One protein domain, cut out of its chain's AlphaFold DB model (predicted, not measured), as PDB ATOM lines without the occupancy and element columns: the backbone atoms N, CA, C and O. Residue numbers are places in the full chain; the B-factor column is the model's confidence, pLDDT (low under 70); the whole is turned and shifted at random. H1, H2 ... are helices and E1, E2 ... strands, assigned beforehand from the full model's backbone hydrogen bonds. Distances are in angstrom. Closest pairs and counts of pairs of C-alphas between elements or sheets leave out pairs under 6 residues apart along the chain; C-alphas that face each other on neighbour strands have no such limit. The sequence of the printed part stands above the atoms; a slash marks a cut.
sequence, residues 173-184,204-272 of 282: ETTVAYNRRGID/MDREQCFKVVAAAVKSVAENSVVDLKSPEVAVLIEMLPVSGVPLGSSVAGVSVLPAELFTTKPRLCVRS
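What this domain is: This is residues 173 to 184 and 204 to 272 of the 282 residues of an uncharacterized protein of Dichanthelium oligosanthes (UniProt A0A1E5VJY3). The model is a three-stranded sheet, twisted, with the long helix H1 lying slantwise over one face. The short helix H2 follows E3 at one end of the strands, while the loop of residues 241 to 250 closes the hairpin of E2 and E3 at the other end. The printed part has 81 residues, with elements in the order E1, H1, E2, E3, H2; the sheet runs E1, E2, E3 and is mixed, and the class is mixed, helices and strands. The whole is only just compact, close to loose, with a radius of gyration of the C-alphas of 13.6 A, and its flat outline spans 38 by 32 by 17 A.

Where its parts are: Find C-alpha 173 at (6.421, 28.395, 87.144); from there strand E1, residues 173 to 180, runs 24.6 A. After the cut, find C-alpha 206 at (11.067, 27.444, 106.846), where helix H1, residues 206 to 220, begins its 21.4 A. Strand E2 covers residues 233 to 240 over 22.0 A, and strand E3 residues 251 to 258 over 23.1 A. Helix H2, residues 259 to 263, is 5.8 A long and ends at C-alpha 263, (12.478, 41.014, 87.965).

How they stand to each other: Begin with the edge strand E1, parallel to the inner strand E2 at 14 degrees; look for N 175 and O 233, within hydrogen-bond range at 2.9 A. Residues 173 to 174 of E1 also pair, parallel, with residues 225 to 226. H1 is on the sheet at a height of 9.0 A, in two layers, a helix on one face of a sheet. It lies over E1 and only just not over E2, at 36 degrees to E1 on the local plane, slantwise to the strands. The closest C-alphas of E1 and H1 are those of Val 176 and Phe 210, 6.3 A apart. E2 and the edge strand E3 form an antiparallel hairpin at 160 degrees, with N 236 and O 255 at 2.8 A. H2 only grazes the sheet, with residues 259 to 262; the closest C-alphas of E2 and H2 are those of Val 233 and Ala 259, 5.6 A apart. H1 and H2 are apart. In both helices every O i to N i+4 pair is within hydrogen-bond range.

The domain as a whole: The two C-alphas farthest apart, those of Leu 247 and Lys 265, are 40.0 A apart. Residues 185 to 203 are not printed, and C-alphas 184 and 204 are 12.9 A apart across this cut. The link from H1 to E2, 12 residues, is long. The mean pLDDT of the printed part is 71.5; look for values under 70 at 32 residues, among them 240 to 249 and 261 to 272.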
ATOM      1  N   GLU A 173       5.179  28.475  86.370       80.38
ATOM      2  CA  GLU A 173       6.421  28.395  87.144       80.38
ATOM      3  C   GLU A 173       6.362  29.311  88.371       80.38
ATOM      4  O   GLU A 173       6.020  30.493  88.280       80.38
ATOM      5  N   THR A 174       6.687  28.778  89.549       72.88
ATOM      6  CA  THR A 174       6.493  29.485  90.823       72.88
ATOM      7  C   THR A 174       7.717  29.450  91.736       72.88
ATOM      8  O   THR A 174       8.473  28.491  91.740       72.88
ATOM      9  N   THR A 175       7.926  30.470  92.567       67.00
ATOM     10  CA  THR A 175       8.943  30.462  93.641       67.00
ATOM     11  C   THR A 175       8.285  30.748  94.981       67.00
ATOM     12  O   THR A 175       7.331  31.515  95.044       67.00
ATOM     13  N   VAL A 176       8.829  30.196  96.071       68.88
ATOM     14  CA  VAL A 176       8.426  30.553  97.439       68.88
ATOM     15  C   VAL A 176       9.590  31.190  98.188       68.88
ATOM     16  O   VAL A 176      10.723  30.717  98.120       68.88
ATOM     17  N   ALA A 177       9.305  32.241  98.948       64.44
ATOM     18  CA  ALA A 177      10.260  32.872  99.842       64.44
ATOM     19  C   ALA A 177       9.692  33.073 101.242       64.44
ATOM     20  O   ALA A 177       8.488  33.228 101.421       64.44
ATOM     21  N   TYR A 178      10.584  33.089 102.230       64.31
ATOM     22  CA  TYR A 178      10.231  33.118 103.643       64.31
ATOM     23  C   TYR A 178      11.091  34.130 104.407       64.31
ATOM     24  O   TYR A 178      12.311  34.162 104.230       64.31
ATOM     25  N   ASN A 179      10.464  34.937 105.264       72.44
ATOM     26  CA  ASN A 179      11.131  35.924 106.114       72.44
ATOM     27  C   ASN A 179      10.555  35.906 107.541       72.44
ATOM     28  O   ASN A 179       9.338  35.863 107.711       72.44
ATOM     29  N   ARG A 180      11.418  35.973 108.564       66.69
ATOM     30  CA  ARG A 180      11.043  36.161 109.976       66.69
ATOM     31  C   ARG A 180      11.464  37.556 110.433       66.69
ATOM     32  O   ARG A 180      12.605  37.748 110.843       66.69
ATOM     33  N   ARG A 181      10.570  38.549 110.390       59.34
ATOM     34  CA  ARG A 181      10.906  39.879 110.924       59.34
ATOM     35  C   ARG A 181      10.768  39.898 112.444       59.34
ATOM     36  O   ARG A 181       9.670  39.744 112.954       59.34
ATOM     37  N   GLY A 182      11.868  40.140 113.160       51.00
ATOM     38  CA  GLY A 182      11.847  40.459 114.597       51.00
ATOM     39  C   GLY A 182      11.431  39.317 115.533       51.00
ATOM     40  O   GLY A 182      11.065  39.586 116.669       51.00
ATOM     41  N   ILE A 183      11.464  38.066 115.063       56.56
ATOM     42  CA  ILE A 183      11.071  36.871 115.840       56.56
ATOM     43  C   ILE A 183      12.307  36.049 116.278       56.56
ATOM     44  O   ILE A 183      12.186  35.077 117.012       56.56
ATOM     45  N   ASP A 184      13.512  36.454 115.865       53.16
ATOM     46  CA  ASP A 184      14.755  35.688 116.060       53.16
ATOM     47  C   ASP A 184      15.372  35.834 117.471       53.16
ATOM     48  O   ASP A 184      16.254  35.074 117.843       53.16
ATOM     49  N   MET A 204       6.474  27.715 112.781       66.19
ATOM     50  CA  MET A 204       6.491  26.953 111.528       66.19
ATOM     51  C   MET A 204       7.849  27.112 110.844       66.19
ATOM     52  O   MET A 204       8.277  28.225 110.512       66.19
ATOM     53  N   ASP A 205       8.546  25.988 110.725       74.69
ATOM     54  CA  ASP A 205       9.888  25.942 110.182       74.69
ATOM     55  C   ASP A 205       9.878  26.344 108.700       74.69
ATOM     56  O   ASP A 205       8.867  26.185 108.005       74.69
ATOM     57  N   ARG A 206      10.984  26.907 108.211       77.56
ATOM     58  CA  ARG A 206      11.067  27.444 106.846       77.56
ATOM     59  C   ARG A 206      10.792  26.352 105.813       77.56
ATOM     60  O   ARG A 206      10.026  26.560 104.872       77.56
ATOM     61  N   GLU A 207      11.377  25.179 105.998       79.06
ATOM     62  CA  GLU A 207      11.229  24.035 105.107       79.06
ATOM     63  C   GLU A 207       9.787  23.512 105.139       79.06
ATOM     64  O   GLU A 207       9.228  23.137 104.104       79.06
ATOM     65  N   GLN A 208       9.148  23.542 106.309       79.88
ATOM     66  CA  GLN A 208       7.736  23.200 106.455       79.88
ATOM     67  C   GLN A 208       6.826  24.230 105.773       79.88
ATOM     68  O   GLN A 208       5.880  23.846 105.084       79.88
ATOM     69  N   CYS A 209       7.155  25.519 105.875       80.69
ATOM     70  CA  CYS A 209       6.469  26.592 105.165       80.69
ATOM     71  C   CYS A 209       6.508  26.370 103.650       80.69
ATOM     72  O   CYS A 209       5.469  26.421 102.993       80.69
ATOM     73  N   PHE A 210       7.686  26.085 103.090       82.69
ATOM     74  CA  PHE A 210       7.836  25.842 101.654       82.69
ATOM     75  C   PHE A 210       7.006  24.651 101.183       82.69
ATOM     76  O   PHE A 210       6.325  24.757 100.166       82.69
ATOM     77  N   LYS A 211       6.991  23.553 101.947       82.00
ATOM     78  CA  LYS A 211       6.168  22.374 101.633       82.00
ATOM     79  C   LYS A 211       4.678  22.707 101.612       82.00
ATOM     80  O   LYS A 211       3.995  22.359 100.653       82.00
ATOM     81  N   VAL A 212       4.184  23.389 102.647       84.12
ATOM     82  CA  VAL A 212       2.764  23.759 102.761       84.12
ATOM     83  C   VAL A 212       2.352  24.692 101.625       84.12
ATOM     84  O   VAL A 212       1.330  24.459 100.985       84.12
ATOM     85  N   VAL A 213       3.157  25.717 101.336       83.50
ATOM     86  CA  VAL A 213       2.851  26.687 100.278       83.50
ATOM     87  C   VAL A 213       2.913  26.037  98.899       83.50
ATOM     88  O   VAL A 213       1.986  26.221  98.117       83.50
ATOM     89  N   ALA A 214       3.939  25.237  98.604       82.00
ATOM     90  CA  ALA A 214       4.042  24.542  97.322       82.00
ATOM     91  C   ALA A 214       2.866  23.577  97.101       82.00
ATOM     92  O   ALA A 214       2.286  23.552  96.018       82.00
ATOM     93  N   ALA A 215       2.463  22.827  98.134       81.56
ATOM     94  CA  ALA A 215       1.286  21.964  98.066       81.56
ATOM     95  C   ALA A 215      -0.005  22.767  97.831       81.56
ATOM     96  O   ALA A 215      -0.835  22.372  97.013       81.56
ATOM     97  N   ALA A 216      -0.157  23.913  98.501       83.12
ATOM     98  CA  ALA A 216      -1.303  24.795  98.310       83.12
ATOM     99  C   ALA A 216      -1.356  25.369  96.885       83.12
ATOM    100  O   ALA A 216      -2.411  25.326  96.255       83.12
ATOM    101  N   VAL A 217      -0.229  25.837  96.344       80.69
ATOM    102  CA  VAL A 217      -0.137  26.315  94.954       80.69
ATOM    103  C   VAL A 217      -0.496  25.192  93.982       80.69
ATOM    104  O   VAL A 217      -1.352  25.390  93.123       80.69
ATOM    105  N   LYS A 218       0.046  23.986  94.187       83.62
ATOM    106  CA  LYS A 218      -0.253  22.815  93.354       83.62
ATOM    107  C   LYS A 218      -1.722  22.392  93.395       83.62
ATOM    108  O   LYS A 218      -2.247  21.926  92.395       83.62
ATOM    109  N   SER A 219      -2.406  22.587  94.524       83.69
ATOM    110  CA  SER A 219      -3.842  22.290  94.635       83.69
ATOM    111  C   SER A 219      -4.735  23.235  93.823       83.69
ATOM    112  O   SER A 219      -5.848  22.863  93.469       83.69
ATOM    113  N   VAL A 220      -4.257  24.452  93.538       81.81
ATOM    114  CA  VAL A 220      -4.990  25.471  92.765       81.81
ATOM    115  C   VAL A 220      -4.536  25.494  91.302       81.81
ATOM    116  O   VAL A 220      -5.340  25.757  90.413       81.81
ATOM    117  N   ALA A 221      -3.261  25.192  91.050       79.94
ATOM    118  CA  ALA A 221      -2.650  25.085  89.733       79.94
ATOM    119  C   ALA A 221      -1.948  23.723  89.614       79.94
ATOM    120  O   ALA A 221      -0.785  23.574  89.987       79.94
ATOM    121  N   GLU A 222      -2.667  22.723  89.103       84.44
ATOM    122  CA  GLU A 222      -2.239  21.312  89.084       84.44
ATOM    123  C   GLU A 222      -0.897  21.092  88.365       84.44
ATOM    124  O   GLU A 222      -0.049  20.325  88.829       84.44
ATOM    125  N   ASN A 223      -0.672  21.849  87.290       86.69
ATOM    126  CA  ASN A 223       0.548  21.808  86.483       86.69
ATOM    127  C   ASN A 223       1.623  22.792  86.964       86.69
ATOM    128  O   ASN A 223       2.570  23.060  86.229       86.69
ATOM    129  N   SER A 224       1.483  23.368  88.161       85.44
ATOM    130  CA  SER A 224       2.495  24.280  88.690       85.44
ATOM    131  C   SER A 224       3.763  23.545  89.118       85.44
ATOM    132  O   SER A 224       3.729  22.449  89.691       85.44
ATOM    133  N   VAL A 225       4.900  24.185  88.858       86.00
ATOM    134  CA  VAL A 225       6.228  23.707  89.251       86.00
ATOM    135  C   VAL A 225       6.922  24.798  90.054       86.00
ATOM    136  O   VAL A 225       6.704  25.988  89.832       86.00
ATOM    137  N   VAL A 226       7.742  24.397  91.026       86.00
ATOM    138  CA  VAL A 226       8.604  25.339  91.740       86.00
ATOM    139  C   VAL A 226       9.886  25.538  90.929       86.00
ATOM    140  O   VAL A 226      10.695  24.617  90.846       86.00
ATOM    141  N   ASP A 227      10.079  26.724  90.355       82.25
ATOM    142  CA  ASP A 227      11.301  27.138  89.665       82.25
ATOM    143  C   ASP A 227      11.912  28.366  90.341       82.25
ATOM    144  O   ASP A 227      11.251  29.383  90.521       82.25
ATOM    145  N   LEU A 228      13.195  28.269  90.690       80.44
ATOM    146  CA  LEU A 228      13.972  29.315  91.357       80.44
ATOM    147  C   LEU A 228      14.768  30.196  90.382       80.44
ATOM    148  O   LEU A 228      15.387  31.172  90.818       80.44
ATOM    149  N   LYS A 229      14.826  29.843  89.094       79.38
ATOM    150  CA  LYS A 229      15.625  30.565  88.094       79.38
ATOM    151  C   LYS A 229      14.810  31.639  87.383       79.38
ATOM    152  O   LYS A 229      15.287  32.769  87.267       79.38
ATOM    153  N   SER A 230      13.607  31.300  86.943       80.00
ATOM    154  CA  SER A 230      12.730  32.139  86.126       80.00
ATOM    155  C   SER A 230      11.246  31.977  86.489       80.00
ATOM    156  O   SER A 230      10.430  31.769  85.603       80.00
ATOM    157  N   PRO A 231      10.847  32.141  87.764       84.62
ATOM    158  CA  PRO A 231       9.441  32.016  88.136       84.62
ATOM    159  C   PRO A 231       8.567  33.064  87.430       84.62
ATOM    160  O   PRO A 231       8.919  34.245  87.374       84.62
ATOM    161  N   GLU A 232       7.382  32.650  86.992       83.81
ATOM    162  CA  GLU A 232       6.309  33.543  86.535       83.81
ATOM    163  C   GLU A 232       5.614  34.219  87.723       83.81
ATOM    164  O   GLU A 232       5.184  35.373  87.645       83.81
ATOM    165  N   VAL A 233       5.523  33.503  88.849       81.19
ATOM    166  CA  VAL A 233       4.866  33.969  90.073       81.19
ATOM    167  C   VAL A 233       5.728  33.669  91.300       81.19
ATOM    168  O   VAL A 233       6.166  32.545  91.523       81.19
ATOM    169  N   ALA A 234       5.937  34.656  92.166       81.75
ATOM    170  CA  ALA A 234       6.603  34.481  93.452       81.75
ATOM    171  C   ALA A 234       5.602  34.595  94.608       81.75
ATOM    172  O   ALA A 234       4.860  35.570  94.709       81.75
ATOM    173  N   VAL A 235       5.618  33.623  95.516       82.44
ATOM    174  CA  VAL A 235       4.863  33.635  96.770       82.44
ATOM    175  C   VAL A 235       5.810  33.988  97.914       82.44
ATOM    176  O   VAL A 235       6.696  33.216  98.275       82.44
ATOM    177  N   LEU A 236       5.629  35.165  98.501       79.62
ATOM    178  CA  LEU A 236       6.382  35.626  99.660       79.62
ATOM    179  C   LEU A 236       5.565  35.415 100.935       79.62
ATOM    180  O   LEU A 236       4.437  35.891 101.040       79.62
ATOM    181  N   ILE A 237       6.178  34.751 101.910       79.88
ATOM    182  CA  ILE A 237       5.659  34.562 103.259       79.88
ATOM    183  C   ILE A 237       6.513  35.376 104.230       79.88
ATOM    184  O   ILE A 237       7.721  35.162 104.347       79.88
ATOM    185  N   GLU A 238       5.892  36.298 104.952       77.56
ATOM    186  CA  GLU A 238       6.545  37.113 105.976       77.56
ATOM    187  C   GLU A 238       5.896  36.838 107.330       77.56
ATOM    188  O   GLU A 238       4.728  37.151 107.526       77.56
ATOM    189  N   MET A 239       6.637  36.269 108.280       73.31
ATOM    190  CA  MET A 239       6.176  36.143 109.659       73.31
ATOM    191  C   MET A 239       6.210  37.512 110.332       73.31
ATOM    192  O   MET A 239       7.252  38.173 110.364       73.31
ATOM    193  N   LEU A 240       5.066  37.919 110.873       69.00
ATOM    194  CA  LEU A 240       4.841  39.249 111.417       69.00
ATOM    195  C   LEU A 240       4.855  39.197 112.954       69.00
ATOM    196  O   LEU A 240       4.109  38.401 113.535       69.00
ATOM    197  N   PRO A 241       5.648  40.049 113.632       64.00
ATOM    198  CA  PRO A 241       5.670  40.132 115.088       64.00
ATOM    199  C   PRO A 241       4.455  40.938 115.566       64.00
ATOM    200  O   PRO A 241       4.532  42.135 115.836       64.00
ATOM    201  N   VAL A 242       3.297  40.283 115.603       67.50
ATOM    202  CA  VAL A 242       2.028  40.911 115.977       67.50
ATOM    203  C   VAL A 242       1.758  40.685 117.467       67.50
ATOM    204  O   VAL A 242       1.528  39.560 117.911       67.50
ATOM    205  N   SER A 243       1.760  41.769 118.245       55.59
ATOM    206  CA  SER A 243       1.395  41.753 119.666       55.59
ATOM    207  C   SER A 243      -0.051  41.295 119.872       55.59
ATOM    208  O   SER A 243      -0.943  41.676 119.116       55.59
ATOM    209  N   GLY A 244      -0.302  40.517 120.928       63.62
ATOM    210  CA  GLY A 244      -1.647  40.035 121.277       63.62
ATOM    211  C   GLY A 244      -2.112  38.795 120.506       63.62
ATOM    212  O   GLY A 244      -3.235  38.340 120.713       63.62
ATOM    213  N   VAL A 245      -1.264  38.221 119.649       64.56
ATOM    214  CA  VAL A 245      -1.492  36.883 119.090       64.56
ATOM    215  C   VAL A 245      -1.378  35.849 120.221       64.56
ATOM    216  O   VAL A 245      -0.441  35.945 121.019       64.56
ATOM    217  N   PRO A 246      -2.306  34.874 120.331       64.00
ATOM    218  CA  PRO A 246      -2.225  33.836 121.355       64.00
ATOM    219  C   PRO A 246      -0.881  33.104 121.328       64.00
ATOM    220  O   PRO A 246      -0.344  32.830 120.254       64.00
ATOM    221  N   LEU A 247      -0.369  32.745 122.508       65.44
ATOM    222  CA  LEU A 247       0.832  31.917 122.644       65.44
ATOM    223  C   LEU A 247       0.693  30.646 121.786       65.44
ATOM    224  O   LEU A 247      -0.311  29.935 121.871       65.44
ATOM    225  N   GLY A 248       1.670  30.418 120.907       68.69
ATOM    226  CA  GLY A 248       1.676  29.293 119.962       68.69
ATOM    227  C   GLY A 248       1.009  29.523 118.626       68.69
ATOM    228  O   GLY A 248       1.080  28.662 117.754       68.69
ATOM    229  N   SER A 249       0.359  30.667 118.451       68.44
ATOM    230  CA  SER A 249      -0.133  31.102 117.153       68.44
ATOM    231  C   SER A 249       0.885  32.028 116.497       68.44
ATOM    232  O   SER A 249       1.696  32.677 117.156       68.44
ATOM    233  N   SER A 250       0.853  32.103 115.173       71.12
ATOM    234  CA  SER A 250       1.691  33.034 114.423       71.12
ATOM    235  C   SER A 250       0.893  33.660 113.293       71.12
ATOM    236  O   SER A 250      -0.003  33.031 112.729       71.12
ATOM    237  N   VAL A 251       1.216  34.909 112.970       71.44
ATOM    238  CA  VAL A 251       0.603  35.637 111.859       71.44
ATOM    239  C   VAL A 251       1.638  35.774 110.758       71.44
ATOM    240  O   VAL A 251       2.768  36.187 111.013       71.44
ATOM    241  N   ALA A 252       1.247  35.418 109.537       74.75
ATOM    242  CA  ALA A 252       2.074  35.586 108.356       74.75
ATOM    243  C   ALA A 252       1.358  36.472 107.331       74.75
ATOM    244  O   ALA A 252       0.169  36.290 107.067       74.75
ATOM    245  N   GLY A 253       2.089  37.418 106.750       75.69
ATOM    246  CA  GLY A 253       1.711  38.076 105.509       75.69
ATOM    247  C   GLY A 253       2.023  37.158 104.330       75.69
ATOM    248  O   GLY A 253       3.106  36.575 104.274       75.69
ATOM    249  N   VAL A 254       1.074  37.027 103.402       77.81
ATOM    250  CA  VAL A 254       1.242  36.267 102.159       77.81
ATOM    251  C   VAL A 254       1.068  37.217 100.984       77.81
ATOM    252  O   VAL A 254       0.013  37.836 100.836       77.81
ATOM    253  N   SER A 255       2.092  37.306 100.142       76.06
ATOM    254  CA  SER A 255       2.085  38.123  98.929       76.06
ATOM    255  C   SER A 255       2.332  37.239  97.715       76.06
ATOM    256  O   SER A 255       3.300  36.484  97.693       76.06
ATOM    257  N   VAL A 256       1.475  37.350  96.702       80.81
ATOM    258  CA  VAL A 256       1.640  36.681  95.406       80.81
ATOM    259  C   VAL A 256       2.014  37.755  94.394       80.81
ATOM    260  O   VAL A 256       1.258  38.699  94.183       80.81
ATOM    261  N   LEU A 257       3.212  37.654  93.832       75.50
ATOM    262  CA  LEU A 257       3.818  38.678  92.991       75.50
ATOM    263  C   LEU A 257       4.043  38.107  91.588       75.50
ATOM    264  O   LEU A 257       4.646  37.040  91.487       75.50
ATOM    265  N   PRO A 258       3.619  38.786  90.513       79.19
ATOM    266  CA  PRO A 258       3.980  38.391  89.158       79.19
ATOM    267  C   PRO A 258       5.440  38.761  88.848       79.19
ATOM    268  O   PRO A 258       6.030  39.624  89.518       79.19
ATOM    269  N   ALA A 259       6.017  38.107  87.837       77.94
ATOM    270  CA  ALA A 259       7.415  38.235  87.425       77.94
ATOM    271  C   ALA A 259       7.887  39.683  87.298       77.94
ATOM    272  O   ALA A 259       8.982  40.030  87.749       77.94
ATOM    273  N   GLU A 260       7.061  40.567  86.749       72.94
ATOM    274  CA  GLU A 260       7.415  41.961  86.495       72.94
ATOM    275  C   GLU A 260       7.754  42.711  87.786       72.94
ATOM    276  O   GLU A 260       8.610  43.595  87.769       72.94
ATOM    277  N   LEU A 261       7.141  42.352  88.921       66.88
ATOM    278  CA  LEU A 261       7.355  43.063  90.182       66.88
ATOM    279  C   LEU A 261       8.692  42.728  90.845       66.88
ATOM    280  O   LEU A 261       9.256  43.582  91.527       66.88
ATOM    281  N   PHE A 262       9.230  41.524  90.649       68.94
ATOM    282  CA  PHE A 262      10.494  41.117  91.280       68.94
ATOM    283  C   PHE A 262      11.674  41.017  90.301       68.94
ATOM    284  O   PHE A 262      12.832  40.978  90.730       68.94
ATOM    285  N   THR A 263      11.421  41.039  88.990       67.56
ATOM    286  CA  THR A 263      12.478  41.014  87.965       67.56
ATOM    287  C   THR A 263      12.914  42.412  87.503       67.56
ATOM    288  O   THR A 263      14.116  42.601  87.257       67.56
ATOM    289  N   THR A 264      12.000  43.394  87.445       57.12
ATOM    290  CA  THR A 264      12.261  44.765  86.952       57.12
ATOM    291  C   THR A 264      12.940  45.659  87.997       57.12
ATOM    292  O   THR A 264      12.938  45.360  89.185       57.12
ATOM    293  N   LYS A 265      13.598  46.751  87.574       45.91
ATOM    294  CA  LYS A 265      14.252  47.713  88.485       45.91
ATOM    295  C   LYS A 265      13.306  48.885  88.806       45.91
ATOM    296  O   LYS A 265      12.725  49.420  87.868       45.91
ATOM    297  N   PRO A 266      13.238  49.374  90.061       51.00
ATOM    298  CA  PRO A 266      13.932  48.878  91.251       51.00
ATOM    299  C   PRO A 266      13.388  47.509  91.681       51.00
ATOM    300  O   PRO A 266      12.191  47.341  91.873       51.00
ATOM    301  N   ARG A 267      14.290  46.529  91.821       49.25
ATOM    302  CA  ARG A 267      13.916  45.145  92.116       49.25
ATOM    303  C   ARG A 267      13.344  45.063  93.518       49.25
ATOM    304  O   ARG A 267      14.069  45.332  94.480       49.25
ATOM    305  N   LEU A 268      12.100  44.614  93.638       45.31
ATOM    306  CA  LEU A 268      11.610  44.029  94.881       45.31
ATOM    307  C   LEU A 268      12.410  42.738  95.097       45.31
ATOM    308  O   LEU A 268      12.117  41.675  94.558       45.31
ATOM    309  N   CYS A 269      13.535  42.881  95.798       43.62
ATOM    310  CA  CYS A 269      14.481  41.801  96.020       43.62
ATOM    311  C   CYS A 269      13.934  40.908  97.126       43.62
ATOM    312  O   CYS A 269      14.109  41.192  98.310       43.62
ATOM    313  N   VAL A 270      13.310  39.806  96.742       43.44
ATOM    314  CA  VAL A 270      12.996  38.737  97.677       43.44
ATOM    315  C   VAL A 270      14.292  37.978  97.963       43.44
ATOM    316  O   VAL A 270      14.755  37.181  97.152       43.44
ATOM    317  N   ARG A 271      14.948  38.290  99.084       39.28
ATOM    318  CA  ARG A 271      16.165  37.593  99.519       39.28
ATOM    319  C   ARG A 271      15.912  36.844 100.814       39.28
ATOM    320  O   ARG A 271      15.380  37.410 101.765       39.28
ATOM    321  N   SER A 272      16.364  35.594 100.854       33.59
ATOM    322  CA  SER A 272      16.613  34.904 102.116       33.59
ATOM    323  C   SER A 272      17.687  35.685 102.866       33.59
ATOM    324  O   SER A 272      18.787  35.876 102.340       33.59
TER     325      SER A 272